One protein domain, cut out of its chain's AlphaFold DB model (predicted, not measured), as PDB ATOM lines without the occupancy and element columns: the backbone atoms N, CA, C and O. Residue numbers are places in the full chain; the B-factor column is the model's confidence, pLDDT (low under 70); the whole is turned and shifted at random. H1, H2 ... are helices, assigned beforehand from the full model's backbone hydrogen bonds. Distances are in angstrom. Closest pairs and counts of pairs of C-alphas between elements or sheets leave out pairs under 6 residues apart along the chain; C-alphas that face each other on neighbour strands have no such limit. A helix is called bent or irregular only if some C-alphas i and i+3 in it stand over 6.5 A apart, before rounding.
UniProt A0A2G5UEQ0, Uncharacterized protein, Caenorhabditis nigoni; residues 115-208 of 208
ATOM      1  N   ASN A 115     227.431 112.036 126.169       72.38
ATOM      2  CA  ASN A 115     227.251 113.098 125.173       72.38
ATOM      3  C   ASN A 115     225.829 113.693 125.166       72.38
ATOM      4  O   ASN A 115     225.688 114.913 125.160       72.38
ATOM      5  N   ASN A 116     224.773 112.871 125.209       73.69
ATOM      6  CA  ASN A 116     223.393 113.386 125.179       73.69
ATOM      7  C   ASN A 116     223.047 114.118 126.481       73.69
ATOM      8  O   ASN A 116     222.405 115.164 126.474       73.69
ATOM      9  N   VAL A 117     223.525 113.589 127.605       73.31
ATOM     10  CA  VAL A 117     223.324 114.171 128.938       73.31
ATOM     11  C   VAL A 117     224.097 115.469 129.079       73.31
ATOM     12  O   VAL A 117     223.577 116.444 129.616       73.31
ATOM     13  N   GLN A 118     225.308 115.508 128.530       77.62
ATOM     14  CA  GLN A 118     226.069 116.734 128.424       77.62
ATOM     15  C   GLN A 118     225.306 117.774 127.604       77.62
ATOM     16  O   GLN A 118     225.118 118.879 128.091       77.62
ATOM     17  N   CYS A 119     224.789 117.427 126.426       79.31
ATOM     18  CA  CYS A 119     223.994 118.354 125.623       79.31
ATOM     19  C   CYS A 119     222.731 118.845 126.341       79.31
ATOM     20  O   CYS A 119     222.447 120.043 126.319       79.31
ATOM     21  N   MET A 120     222.026 117.963 127.051       81.19
ATOM     22  CA  MET A 120     220.887 118.339 127.890       81.19
ATOM     23  C   MET A 120     221.296 119.332 128.986       81.19
ATOM     24  O   MET A 120     220.632 120.347 129.174       81.19
ATOM     25  N   LEU A 121     222.419 119.095 129.667       81.69
ATOM     26  CA  LEU A 121     222.966 120.014 130.664       81.69
ATOM     27  C   LEU A 121     223.357 121.368 130.045       81.69
ATOM     28  O   LEU A 121     223.060 122.415 130.617       81.69
ATOM     29  N   CYS A 122     223.966 121.364 128.859       84.25
ATOM     30  CA  CYS A 122     224.349 122.585 128.153       84.25
ATOM     31  C   CYS A 122     223.130 123.422 127.746       84.25
ATOM     32  O   CYS A 122     223.166 124.646 127.889       84.25
ATOM     33  N   PHE A 123     222.051 122.781 127.284       84.44
ATOM     34  CA  PHE A 123     220.798 123.467 126.969       84.44
ATOM     35  C   PHE A 123     220.063 123.958 128.216       84.44
ATOM     36  O   PHE A 123     219.522 125.057 128.175       84.44
ATOM     37  N   LEU A 124     220.120 123.235 129.340       82.81
ATOM     38  CA  LEU A 124     219.533 123.702 130.599       82.81
ATOM     39  C   LEU A 124     220.215 124.979 131.098       82.81
ATOM     40  O   LEU A 124     219.537 125.939 131.461       82.81
ATOM     41  N   VAL A 125     221.553 125.027 131.079       85.31
ATOM     42  CA  VAL A 125     222.294 126.246 131.448       85.31
ATOM     43  C   VAL A 125     221.984 127.376 130.466       85.31
ATOM     44  O   VAL A 125     221.730 128.502 130.891       85.31
ATOM     45  N   TYR A 126     221.947 127.079 129.165       85.19
ATOM     46  CA  TYR A 126     221.577 128.057 128.144       85.19
ATOM     47  C   TYR A 126     220.170 128.628 128.372       85.19
ATOM     48  O   TYR A 126     220.008 129.845 128.379       85.19
ATOM     49  N   ASP A 127     219.169 127.781 128.613       83.31
ATOM     50  CA  ASP A 127     217.778 128.180 128.840       83.31
ATOM     51  C   ASP A 127     217.635 129.047 130.103       83.31
ATOM     52  O   ASP A 127     216.936 130.060 130.076       83.31
ATOM     53  N   VAL A 128     218.364 128.733 131.180       83.94
ATOM     54  CA  VAL A 128     218.390 129.561 132.400       83.94
ATOM     55  C   VAL A 128     218.979 130.945 132.125       83.94
ATOM     56  O   VAL A 128     218.391 131.952 132.524       83.94
ATOM     57  N   LEU A 129     220.114 131.030 131.426       84.06
ATOM     58  CA  LEU A 129     220.744 132.319 131.117       84.06
ATOM     59  C   LEU A 129     219.924 133.126 130.110       84.06
ATOM     60  O   LEU A 129     219.764 134.333 130.276       84.06
ATOM     61  N   LYS A 130     219.324 132.452 129.125       82.94
ATOM     62  CA  LYS A 130     218.350 133.031 128.198       82.94
ATOM     63  C   LYS A 130     217.155 133.602 128.960       82.94
ATOM     64  O   LYS A 130     216.732 134.724 128.685       82.94
ATOM     65  N   TYR A 131     216.619 132.857 129.926       81.12
ATOM     66  CA  TYR A 131     215.520 133.320 130.763       81.12
ATOM     67  C   TYR A 131     215.913 134.566 131.561       81.12
ATOM     68  O   TYR A 131     215.162 135.541 131.538       81.12
ATOM     69  N   ILE A 132     217.087 134.570 132.202       80.56
ATOM     70  CA  ILE A 132     217.607 135.739 132.926       80.56
ATOM     71  C   ILE A 132     217.723 136.939 131.984       80.56
ATOM     72  O   ILE A 132     217.224 138.011 132.318       80.56
ATOM     73  N   ASN A 133     218.308 136.765 130.798       82.81
ATOM     74  CA  ASN A 133     218.444 137.864 129.848       82.81
ATOM     75  C   ASN A 133     217.078 138.443 129.460       82.81
ATOM     76  O   ASN A 133     216.809 139.609 129.714       82.81
ATOM     77  N   TYR A 134     216.187 137.620 128.907       81.19
ATOM     78  CA  TYR A 134     214.959 138.126 128.293       81.19
ATOM     79  C   TYR A 134     213.859 138.486 129.295       81.19
ATOM     80  O   TYR A 134     213.100 139.422 129.070       81.19
ATOM     81  N   ASN A 135     213.741 137.744 130.397       77.06
ATOM     82  CA  ASN A 135     212.613 137.891 131.323       77.06
ATOM     83  C   ASN A 135     212.968 138.681 132.580       77.06
ATOM     84  O   ASN A 135     212.056 139.127 133.279       77.06
ATOM     85  N   ILE A 136     214.260 138.840 132.883       78.88
ATOM     86  CA  ILE A 136     214.721 139.655 134.008       78.88
ATOM     87  C   ILE A 136     215.364 140.927 133.477       78.88
ATOM     88  O   ILE A 136     214.833 141.991 133.756       78.88
ATOM     89  N   LEU A 137     216.450 140.835 132.701       82.81
ATOM     90  CA  LEU A 137     217.271 141.995 132.326       82.81
ATOM     91  C   LEU A 137     216.670 142.852 131.200       82.81
ATOM     92  O   LEU A 137     216.778 144.074 131.243       82.81
ATOM     93  N   GLU A 138     215.993 142.242 130.229       80.31
ATOM     94  CA  GLU A 138     215.255 142.936 129.160       80.31
ATOM     95  C   GLU A 138     213.778 143.155 129.514       80.31
ATOM     96  O   GLU A 138     212.982 143.584 128.677       80.31
ATOM     97  N   ASN A 139     213.386 142.861 130.756       77.88
ATOM     98  CA  ASN A 139     212.001 143.003 131.172       77.88
ATOM     99  C   ASN A 139     211.573 144.479 131.085       77.88
ATOM    100  O   ASN A 139     212.189 145.324 131.738       77.88
ATOM    101  N   PRO A 140     210.484 144.818 130.371       76.50
ATOM    102  CA  PRO A 140     210.019 146.200 130.274       76.50
ATOM    103  C   PRO A 140     209.654 146.807 131.640       76.50
ATOM    104  O   PRO A 140     209.770 148.017 131.820       76.50
ATOM    105  N   MET A 141     209.299 145.987 132.637       74.31
ATOM    106  CA  MET A 141     209.064 146.442 134.011       74.31
ATOM    107  C   MET A 141     210.334 146.933 134.717       74.31
ATOM    108  O   MET A 141     210.215 147.700 135.669       74.31
ATOM    109  N   LEU A 142     211.544 146.566 134.271       74.19
ATOM    110  CA  LEU A 142     212.767 147.207 134.776       74.19
ATOM    111  C   LEU A 142     212.801 148.697 134.433       74.19
ATOM    112  O   LEU A 142     213.362 149.470 135.204       74.19
ATOM    113  N   GLY A 143     212.167 149.109 133.330       73.56
ATOM    114  CA  GLY A 143     211.927 150.520 133.031       73.56
ATOM    115  C   GLY A 143     211.087 151.180 134.123       73.56
ATOM    116  O   GLY A 143     211.475 152.212 134.656       73.56
ATOM    117  N   THR A 144     210.017 150.520 134.562       77.12
ATOM    118  CA  THR A 144     209.177 150.994 135.673       77.12
ATOM    119  C   THR A 144     209.921 151.003 137.012       77.12
ATOM    120  O   THR A 144     209.722 151.904 137.816       77.12
ATOM    121  N   VAL A 145     210.817 150.042 137.270       79.50
ATOM    122  CA  VAL A 145     211.687 150.060 138.466       79.50
ATOM    123  C   VAL A 145     212.668 151.229 138.402       79.50
ATOM    124  O   VAL A 145     212.853 151.930 139.395       79.50
ATOM    125  N   LYS A 146     213.273 151.466 137.234       79.62
ATOM    126  CA  LYS A 146     214.153 152.611 136.982       79.62
ATOM    127  C   LYS A 146     213.418 153.926 137.259       79.62
ATOM    128  O   LYS A 146     213.951 154.774 137.969       79.62
ATOM    129  N   GLU A 147     212.198 154.062 136.747       81.69
ATOM    130  CA  GLU A 147     211.319 155.217 136.970       81.69
ATOM    131  C   GLU A 147     210.940 155.365 138.446       81.69
ATOM    132  O   GLU A 147     211.099 156.445 139.002       81.69
ATOM    133  N   ALA A 148     210.548 154.284 139.124       81.62
ATOM    134  CA  ALA A 148     210.192 154.320 140.541       81.62
ATOM    135  C   ALA A 148     211.372 154.727 141.440       81.62
ATOM    136  O   ALA A 148     211.194 155.492 142.388       81.62
ATOM    137  N   ILE A 149     212.588 154.252 141.149       80.88
ATOM    138  CA  ILE A 149     213.798 154.677 141.868       80.88
ATOM    139  C   ILE A 149     214.094 156.154 141.569       80.88
ATOM    140  O   ILE A 149     214.441 156.891 142.489       80.88
ATOM    141  N   ALA A 150     213.918 156.601 140.321       80.12
ATOM    142  CA  ALA A 150     214.092 158.002 139.940       80.12
ATOM    143  C   ALA A 150     213.071 158.928 140.627       80.12
ATOM    144  O   ALA A 150     213.436 160.003 141.092       80.12
ATOM    145  N   GLU A 151     211.813 158.514 140.766       81.94
ATOM    146  CA  GLU A 151     210.790 159.254 141.518       81.94
ATOM    147  C   GLU A 151     211.084 159.262 143.024       81.94
ATOM    148  O   GLU A 151     210.915 160.280 143.700       81.94
ATOM    149  N   ALA A 152     211.599 158.149 143.553       81.31
ATOM    150  CA  ALA A 152     212.037 158.049 144.938       81.31
ATOM    151  C   ALA A 152     213.297 158.879 145.231       81.31
ATOM    152  O   ALA A 152     213.596 159.110 146.403       81.31
ATOM    153  N   CYS A 153     214.011 159.386 144.219       80.62
ATOM    154  CA  CYS A 153     215.199 160.218 144.418       80.62
ATOM    155  C   CYS A 153     214.939 161.504 145.196       80.62
ATOM    156  O   CYS A 153     215.847 161.992 145.856       80.62
ATOM    157  N   ALA A 154     213.702 162.006 145.203       75.88
ATOM    158  CA  ALA A 154     213.309 163.118 146.069       75.88
ATOM    159  C   ALA A 154     213.392 162.781 147.576       75.88
ATOM    160  O   ALA A 154     213.425 163.683 148.411       75.88
ATOM    161  N   PHE A 155     213.406 161.490 147.924       76.75
ATOM    162  CA  PHE A 155     213.469 160.967 149.292       76.75
ATOM    163  C   PHE A 155     214.762 160.186 149.584       76.75
ATOM    164  O   PHE A 155     215.031 159.862 150.742       76.75
ATOM    165  N   LEU A 156     215.546 159.862 148.553       75.44
ATOM    166  CA  LEU A 156     216.836 159.179 148.648       75.44
ATOM    167  C   LEU A 156     217.992 160.191 148.619       75.44
ATOM    168  O   LEU A 156     217.800 161.393 148.465       75.44
ATOM    169  N   ASN A 157     219.215 159.697 148.797       81.25
ATOM    170  CA  ASN A 157     220.414 160.521 148.696       81.25
ATOM    171  C   ASN A 157     220.600 161.033 147.248       81.25
ATOM    172  O   ASN A 157     220.649 160.241 146.306       81.25
ATOM    173  N   GLU A 158     220.713 162.354 147.089       80.00
ATOM    174  CA  GLU A 158     220.807 163.029 145.788       80.00
ATOM    175  C   GLU A 158     222.081 162.650 145.010       80.00
ATOM    176  O   GLU A 158     222.006 162.415 143.803       80.00
ATOM    177  N   ASP A 159     223.215 162.476 145.697       82.12
ATOM    178  CA  ASP A 159     224.481 162.047 145.084       82.12
ATOM    179  C   ASP A 159     224.384 160.612 144.550       82.12
ATOM    180  O   ASP A 159     224.866 160.310 143.456       82.12
ATOM    181  N   LEU A 160     223.713 159.720 145.291       77.25
ATOM    182  CA  LEU A 160     223.443 158.350 144.844       77.25
ATOM    183  C   LEU A 160     222.575 158.354 143.583       77.25
ATOM    184  O   LEU A 160     222.844 157.611 142.641       77.25
ATOM    185  N   CYS A 161     221.551 159.202 143.550       84.19
ATOM    186  CA  CYS A 161     220.659 159.326 142.406       84.19
ATOM    187  C   CYS A 161     221.343 159.937 141.182       84.19
ATOM    188  O   CYS A 161     221.164 159.433 140.072       84.19
ATOM    189  N   GLN A 162     222.179 160.962 141.363       84.38
ATOM    190  CA  GLN A 162     223.017 161.480 140.284       84.38
ATOM    191  C   GLN A 162     223.950 160.400 139.746       84.38
ATOM    192  O   GLN A 162     223.959 160.168 138.541       84.38
ATOM    193  N   ALA A 163     224.667 159.693 140.623       83.38
ATOM    194  CA  ALA A 163     225.578 158.631 140.215       83.38
ATOM    195  C   ALA A 163     224.856 157.492 139.481       83.38
ATOM    196  O   ALA A 163     225.414 156.908 138.554       83.38
ATOM    197  N   LEU A 164     223.619 157.174 139.876       83.06
ATOM    198  CA  LEU A 164     222.847 156.080 139.296       83.06
ATOM    199  C   LEU A 164     222.208 156.451 137.947       83.06
ATOM    200  O   LEU A 164     222.133 155.600 137.060       83.06
ATOM    201  N   PHE A 165     221.773 157.702 137.758       86.12
ATOM    202  CA  PHE A 165     221.008 158.111 136.570       86.12
ATOM    203  C   PHE A 165     221.753 159.016 135.591       86.12
ATOM    204  O   PHE A 165     221.348 159.090 134.432       86.12
ATOM    205  N   GLN A 166     222.859 159.651 135.979       84.38
ATOM    206  CA  GLN A 166     223.688 160.448 135.074       84.38
ATOM    207  C   GLN A 166     225.126 159.910 135.053       84.38
ATOM    208  O   GLN A 166     225.795 159.948 136.082       84.38
ATOM    209  N   PRO A 167     225.641 159.416 133.907       77.88
ATOM    210  CA  PRO A 167     225.087 159.434 132.545       77.88
ATOM    211  C   PRO A 167     224.363 158.122 132.140       77.88
ATOM    212  O   PRO A 167     224.688 157.547 131.108       77.88
ATOM    213  N   ASP A 168     223.369 157.652 132.902       84.69
ATOM    214  CA  ASP A 168     222.696 156.337 132.761       84.69
ATOM    215  C   ASP A 168     223.490 155.123 133.292       84.69
ATOM    216  O   ASP A 168     223.509 154.042 132.698       84.69
ATOM    217  N   THR A 169     224.117 155.271 134.462       86.06
ATOM    218  CA  THR A 169     224.823 154.175 135.149       86.06
ATOM    219  C   THR A 169     223.919 152.967 135.403       86.06
ATOM    220  O   THR A 169     224.368 151.837 135.243       86.06
ATOM    221  N   PHE A 170     222.635 153.164 135.718       83.06
ATOM    222  CA  PHE A 170     221.664 152.075 135.859       83.06
ATOM    223  C   PHE A 170     221.574 151.228 134.582       83.06
ATOM    224  O   PHE A 170     221.714 150.007 134.634       83.06
ATOM    225  N   GLY A 171     221.407 151.864 133.419       84.06
ATOM    226  CA  GLY A 171     221.393 151.161 132.138       84.06
ATOM    227  C   GLY A 171     222.744 150.531 131.788       84.06
ATOM    228  O   GLY A 171     222.778 149.481 131.147       84.06
ATOM    229  N   ALA A 172     223.859 151.132 132.212       85.12
ATOM    230  CA  ALA A 172     225.191 150.547 132.057       85.12
ATOM    231  C   ALA A 172     225.393 149.302 132.939       85.12
ATOM    232  O   ALA A 172     225.997 148.337 132.482       85.12
ATOM    233  N   ILE A 173     224.849 149.281 134.162       82.75
ATOM    234  CA  ILE A 173     224.866 148.110 135.051       82.75
ATOM    235  C   ILE A 173     224.084 146.959 134.417       82.75
ATOM    236  O   ILE A 173     224.602 145.848 134.344       82.75
ATOM    237  N   ILE A 174     222.867 147.217 133.921       84.44
ATOM    238  CA  ILE A 174     222.062 146.178 133.260       84.44
ATOM    239  C   ILE A 174     222.789 145.639 132.026       84.44
ATOM    240  O   ILE A 174     222.951 144.428 131.913       84.44
ATOM    241  N   ARG A 175     223.315 146.516 131.160       84.06
ATOM    242  CA  ARG A 175     224.119 146.098 130.000       84.06
ATOM    243  C   ARG A 175     225.344 145.284 130.403       84.06
ATOM    244  O   ARG A 175     225.568 144.222 129.844       84.06
ATOM    245  N   GLY A 176     226.073 145.711 131.431       83.50
ATOM    246  CA  GLY A 176     227.209 144.957 131.958       83.50
ATOM    247  C   GLY A 176     226.819 143.560 132.450       83.50
ATOM    248  O   GLY A 176     227.550 142.600 132.208       83.50
ATOM    249  N   LEU A 177     225.653 143.411 133.090       80.31
ATOM    250  CA  LEU A 177     225.123 142.101 133.478       80.31
ATOM    251  C   LEU A 177     224.783 141.242 132.255       80.31
ATOM    252  O   LEU A 177     225.137 140.067 132.247       80.31
ATOM    253  N   GLN A 178     224.154 141.817 131.226       82.50
ATOM    254  CA  GLN A 178     223.835 141.119 129.974       82.50
ATOM    255  C   GLN A 178     225.101 140.655 129.246       82.50
ATOM    256  O   GLN A 178     225.215 139.477 128.904       82.50
ATOM    257  N   ASP A 179     226.083 141.545 129.095       83.88
ATOM    258  CA  ASP A 179     227.378 141.254 128.469       83.88
ATOM    259  C   ASP A 179     228.123 140.137 129.222       83.88
ATOM    260  O   ASP A 179     228.825 139.318 128.626       83.88
ATOM    261  N   SER A 180     227.921 140.047 130.540       84.06
ATOM    262  CA  SER A 180     228.524 139.016 131.387       84.06
ATOM    263  C   SER A 180     227.877 137.634 131.237       84.06
ATOM    264  O   SER A 180     228.512 136.641 131.594       84.06
ATOM    265  N   LEU A 181     226.647 137.518 130.717       83.06
ATOM    266  CA  LEU A 181     225.939 136.230 130.631       83.06
ATOM    267  C   LEU A 181     226.636 135.240 129.692       83.06
ATOM    268  O   LEU A 181     226.694 134.050 130.002       83.06
ATOM    269  N   GLY A 182     227.207 135.721 128.584       79.69
ATOM    270  CA  GLY A 182     228.003 134.887 127.680       79.69
ATOM    271  C   GLY A 182     229.250 134.332 128.374       79.69
ATOM    272  O   GLY A 182     229.482 133.125 128.365       79.69
ATOM    273  N   GLY A 183     229.992 135.190 129.081       81.25
ATOM    274  CA  GLY A 183     231.141 134.761 129.885       81.25
ATOM    275  C   GLY A 183     230.753 133.820 131.033       81.25
ATOM    276  O   GLY A 183     231.498 132.898 131.364       81.25
ATOM    277  N   PHE A 184     229.566 133.999 131.615       82.19
ATOM    278  CA  PHE A 184     229.039 133.102 132.640       82.19
ATOM    279  C   PHE A 184     228.683 131.720 132.071       82.19
ATOM    280  O   PHE A 184     228.965 130.709 132.716       82.19
ATOM    281  N   TYR A 185     228.142 131.653 130.848       82.50
ATOM    282  CA  TYR A 185     227.974 130.387 130.130       82.50
ATOM    283  C   TYR A 185     229.325 129.701 129.914       82.50
ATOM    284  O   TYR A 185     229.471 128.521 130.230       82.50
ATOM    285  N   ASP A 186     230.336 130.432 129.444       82.12
ATOM    286  CA  ASP A 186     231.663 129.860 129.214       82.12
ATOM    287  C   ASP A 186     232.294 129.336 130.513       82.12
ATOM    288  O   ASP A 186     232.881 128.255 130.538       82.12
ATOM    289  N   LEU A 187     232.132 130.048 131.626       79.06
ATOM    290  CA  LEU A 187     232.655 129.607 132.916       79.06
ATOM    291  C   LEU A 187     231.933 128.354 133.434       79.06
ATOM    292  O   LEU A 187     232.567 127.372 133.819       79.06
ATOM    293  N   ILE A 188     230.602 128.371 133.461       77.62
ATOM    294  CA  ILE A 188     229.824 127.305 134.099       77.62
ATOM    295  C   ILE A 188     229.635 126.117 133.154       77.62
ATOM    296  O   ILE A 188     229.940 124.981 133.514       77.62
ATOM    297  N   ALA A 189     229.159 126.361 131.935       79.62
ATOM    298  CA  ALA A 189     228.859 125.308 130.977       79.62
ATOM    299  C   ALA A 189     230.135 124.778 130.314       79.62
ATOM    300  O   ALA A 189     230.390 123.574 130.368       79.62
ATOM    301  N   VAL A 190     230.949 125.646 129.701       81.81
ATOM    302  CA  VAL A 190     232.130 125.203 128.934       81.81
ATOM    303  C   VAL A 190     233.247 124.740 129.861       81.81
ATOM    304  O   VAL A 190     233.745 123.638 129.688       81.81
ATOM    305  N   GLN A 191     233.638 125.511 130.873       75.00
ATOM    306  CA  GLN A 191     234.732 125.092 131.758       75.00
ATOM    307  C   GLN A 191     234.254 124.121 132.845       75.00
ATOM    308  O   GLN A 191     234.912 123.113 133.095       75.00
ATOM    309  N   GLY A 192     233.098 124.385 133.462       71.56
ATOM    310  CA  GLY A 192     232.569 123.554 134.548       71.56
ATOM    311  C   GLY A 192     232.012 122.205 134.087       71.56
ATOM    312  O   GLY A 192     232.302 121.173 134.693       71.56
ATOM    313  N   PHE A 193     231.246 122.185 132.994       74.12
ATOM    314  CA  PHE A 193     230.580 120.971 132.496       74.12
ATOM    315  C   PHE A 193     231.166 120.455 131.170       74.12
ATOM    316  O   PHE A 193     230.778 119.399 130.656       74.12
ATOM    317  N   GLY A 194     232.169 121.152 130.623       75.25
ATOM    318  CA  GLY A 194     232.820 120.834 129.352       75.25
ATOM    319  C   GLY A 194     231.893 120.903 128.147       75.25
ATOM    320  O   GLY A 194     232.120 120.169 127.185       75.25
ATOM    321  N   CYS A 195     230.824 121.692 128.236       82.56
ATOM    322  CA  CYS A 195     229.948 122.007 127.119       82.56
ATOM    323  C   CYS A 195     230.727 122.588 125.945       82.56
ATOM    324  O   CYS A 195     231.824 123.124 126.095       82.56
ATOM    325  N   VAL A 196     230.136 122.498 124.762       84.75
ATOM    326  CA  VAL A 196     230.625 123.255 123.612       84.75
ATOM    327  C   VAL A 196     230.346 124.751 123.821       84.75
ATOM    328  O   VAL A 196     229.395 125.084 124.532       84.75
ATOM    329  N   PRO A 197     231.142 125.653 123.217       84.06
ATOM    330  CA  PRO A 197     230.838 127.082 123.220       84.06
ATOM    331  C   PRO A 197     229.413 127.342 122.736       84.06
ATOM    332  O   PRO A 197     228.918 126.622 121.865       84.06
ATOM    333  N   TYR A 198     228.761 128.384 123.258       77.62
ATOM    334  CA  TYR A 198     227.355 128.652 122.930       77.62
ATOM    335  C   TYR A 198     227.123 128.803 121.412       77.62
ATOM    336  O   TYR A 198     226.077 128.403 120.906       77.62
ATOM    337  N   THR A 199     228.113 129.325 120.675       82.56
ATOM    338  CA  THR A 199     228.077 129.482 119.209       82.56
ATOM    339  C   THR A 199     227.974 128.154 118.468       82.56
ATOM    340  O   THR A 199     227.411 128.093 117.379       82.56
ATOM    341  N   ASP A 200     228.498 127.085 119.066       84.19
ATOM    342  CA  ASP A 200     228.544 125.745 118.492       84.19
ATOM    343  C   ASP A 200     227.437 124.841 119.050       84.19
ATOM    344  O   ASP A 200     227.243 123.731 118.547       84.19
ATOM    345  N   LEU A 201     226.720 125.293 120.087       80.69
ATOM    346  CA  LEU A 201     225.761 124.496 120.850       80.69
ATOM    347  C   LEU A 201     224.707 123.859 119.948       80.69
ATOM    348  O   LEU A 201     224.573 122.641 119.932       80.69
ATOM    349  N   PHE A 202     224.040 124.654 119.117       80.25
ATOM    350  CA  PHE A 202     222.978 124.171 118.230       80.25
ATOM    351  C   PHE A 202     223.476 123.272 117.086       80.25
ATOM    352  O   PHE A 202     222.688 122.530 116.506       80.25
ATOM    353  N   GLY A 203     224.769 123.326 116.749       76.25
ATOM    354  CA  GLY A 203     225.364 122.506 115.689       76.25
ATOM    355  C   GLY A 203     225.973 121.194 116.187       76.25
ATOM    356  O   GLY A 203     225.943 120.193 115.475       76.25
ATOM    357  N   LYS A 204     226.540 121.188 117.399       79.50
ATOM    358  CA  LYS A 204     227.238 120.029 117.986       79.50
ATOM    359  C   LYS A 204     226.390 119.242 118.976       79.50
ATOM    360  O   LYS A 204     226.647 118.058 119.171       79.50
ATOM    361  N   CYS A 205     225.389 119.881 119.569       72.81
ATOM    362  CA  CYS A 205     224.327 119.216 120.298       72.81
ATOM    363  C   CYS A 205     223.091 119.214 119.404       72.81
ATOM    364  O   CYS A 205     222.308 120.162 119.474       72.81
ATOM    365  N   PRO A 206     222.932 118.210 118.514       56.88
ATOM    366  CA  PRO A 206     221.737 118.120 117.697       56.88
ATOM    367  C   PRO A 206     220.542 118.067 118.639       56.88
ATOM    368  O   PRO A 206     220.415 117.133 119.435       56.88
ATOM    369  N   GLY A 207     219.715 119.110 118.557       51.12
ATOM    370  CA  GLY A 207     218.419 119.150 119.205       51.12
ATOM    371  C   GLY A 207     217.691 117.856 118.877       51.12
ATOM    372  O   GLY A 207     217.540 117.491 117.710       51.12
ATOM    373  N   HIS A 208     217.363 117.126 119.929       43.78
ATOM    374  CA  HIS A 208     216.364 116.080 119.888       43.78
ATOM    375  C   HIS A 208     215.012 116.766 119.793       43.78
ATOM    376  O   HIS A 208     214.760 117.629 120.666       43.78
TER     377      HIS A 208
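This is residues 115 to 208 of the 208 residues of an uncharacterized protein of Caenorhabditis nigoni (UniProt A0A2G5UEQ0). Two long helices, H1 and H4, run side by side in opposite directions, and the short helices H2 and H3 extend this pair into a long, narrow rod. The chain runs out along H1 and H2, folds back and returns along H3 and H4; the short helix H5 then packs on H1 and H4 near the end of the rod where H1 begins. The printed part has 94 residues with five named helices, H1 to H5 in order, and no named strand: the class is all helix. The whole is loose, with a radius of gyration of the C-alphas of 18.0 A and spans of 56 by 21 by 16 A.

H1, residues 115 to 137, begins at C-alpha 115 (227.251, 113.098, 125.173) and is 31.4 A long; it is neither bent nor irregular, but only just: C-alphas 134 and 137 are 6.0 A apart. H2 is residues 141 to 152, 16.2 A, and H3 is residues 158 to 165, 10.4 A. H4, residues 169 to 193, is the longest helix at 33.8 A and ends at C-alpha 193 (230.580, 120.971, 132.496). H4 has a kink of 29 degrees near residue 180; it is neither bent nor irregular, but only just, with C-alphas 179 and 182 6.4 A apart. H5, residues 198 to 204, 9.9 A, is irregular: C-alphas 199 and 202 are 7.4 A apart.

H1 and H4 touch, opposite ways at a shallow tilt of 7 degrees; their closest C-alphas, of Cys 122 and Ala 189, are 6.0 A apart. H2 and H3 are close but not clearly touching, with the C-alphas of Ala 150 and Cys 161 closest at 7.1 A. H2 and H4 are also close but not clearly touching, the closest C-alphas being those of Lys 146 and Phe 170, 7.6 A. H5 touches H1 at residues 119 to 126 alone, at a steep tilt of 39 degrees, with the C-alphas of Cys 122 and Leu 201 closest at 7.7 A. H4 and H5 only just touch, with 3 pairs of C-alphas within 8 A; the closest are those of Tyr 185 and Tyr 198, 7.4 A. H1 and H3, H2 and H5, and H3 and H5 are apart. Each O i to N i+4 pair is within hydrogen-bond range in H1, H2 and H3, against 18 of 21 in H4 and 1 of 3 in H5, where 2 of 4 O i to N i+3 pairs are within range.

The two C-alphas farthest apart, of Asn 115 and Ala 154, are 56.0 A from each other. Residues 154 to 160, of which 158 to 160 belong to H3, stand free. The four links are tight, and the printed part has no cut. The mean pLDDT of the printed part is 79.6, and residues 206 to 208 are under 70; His 208 is the chain's last residue.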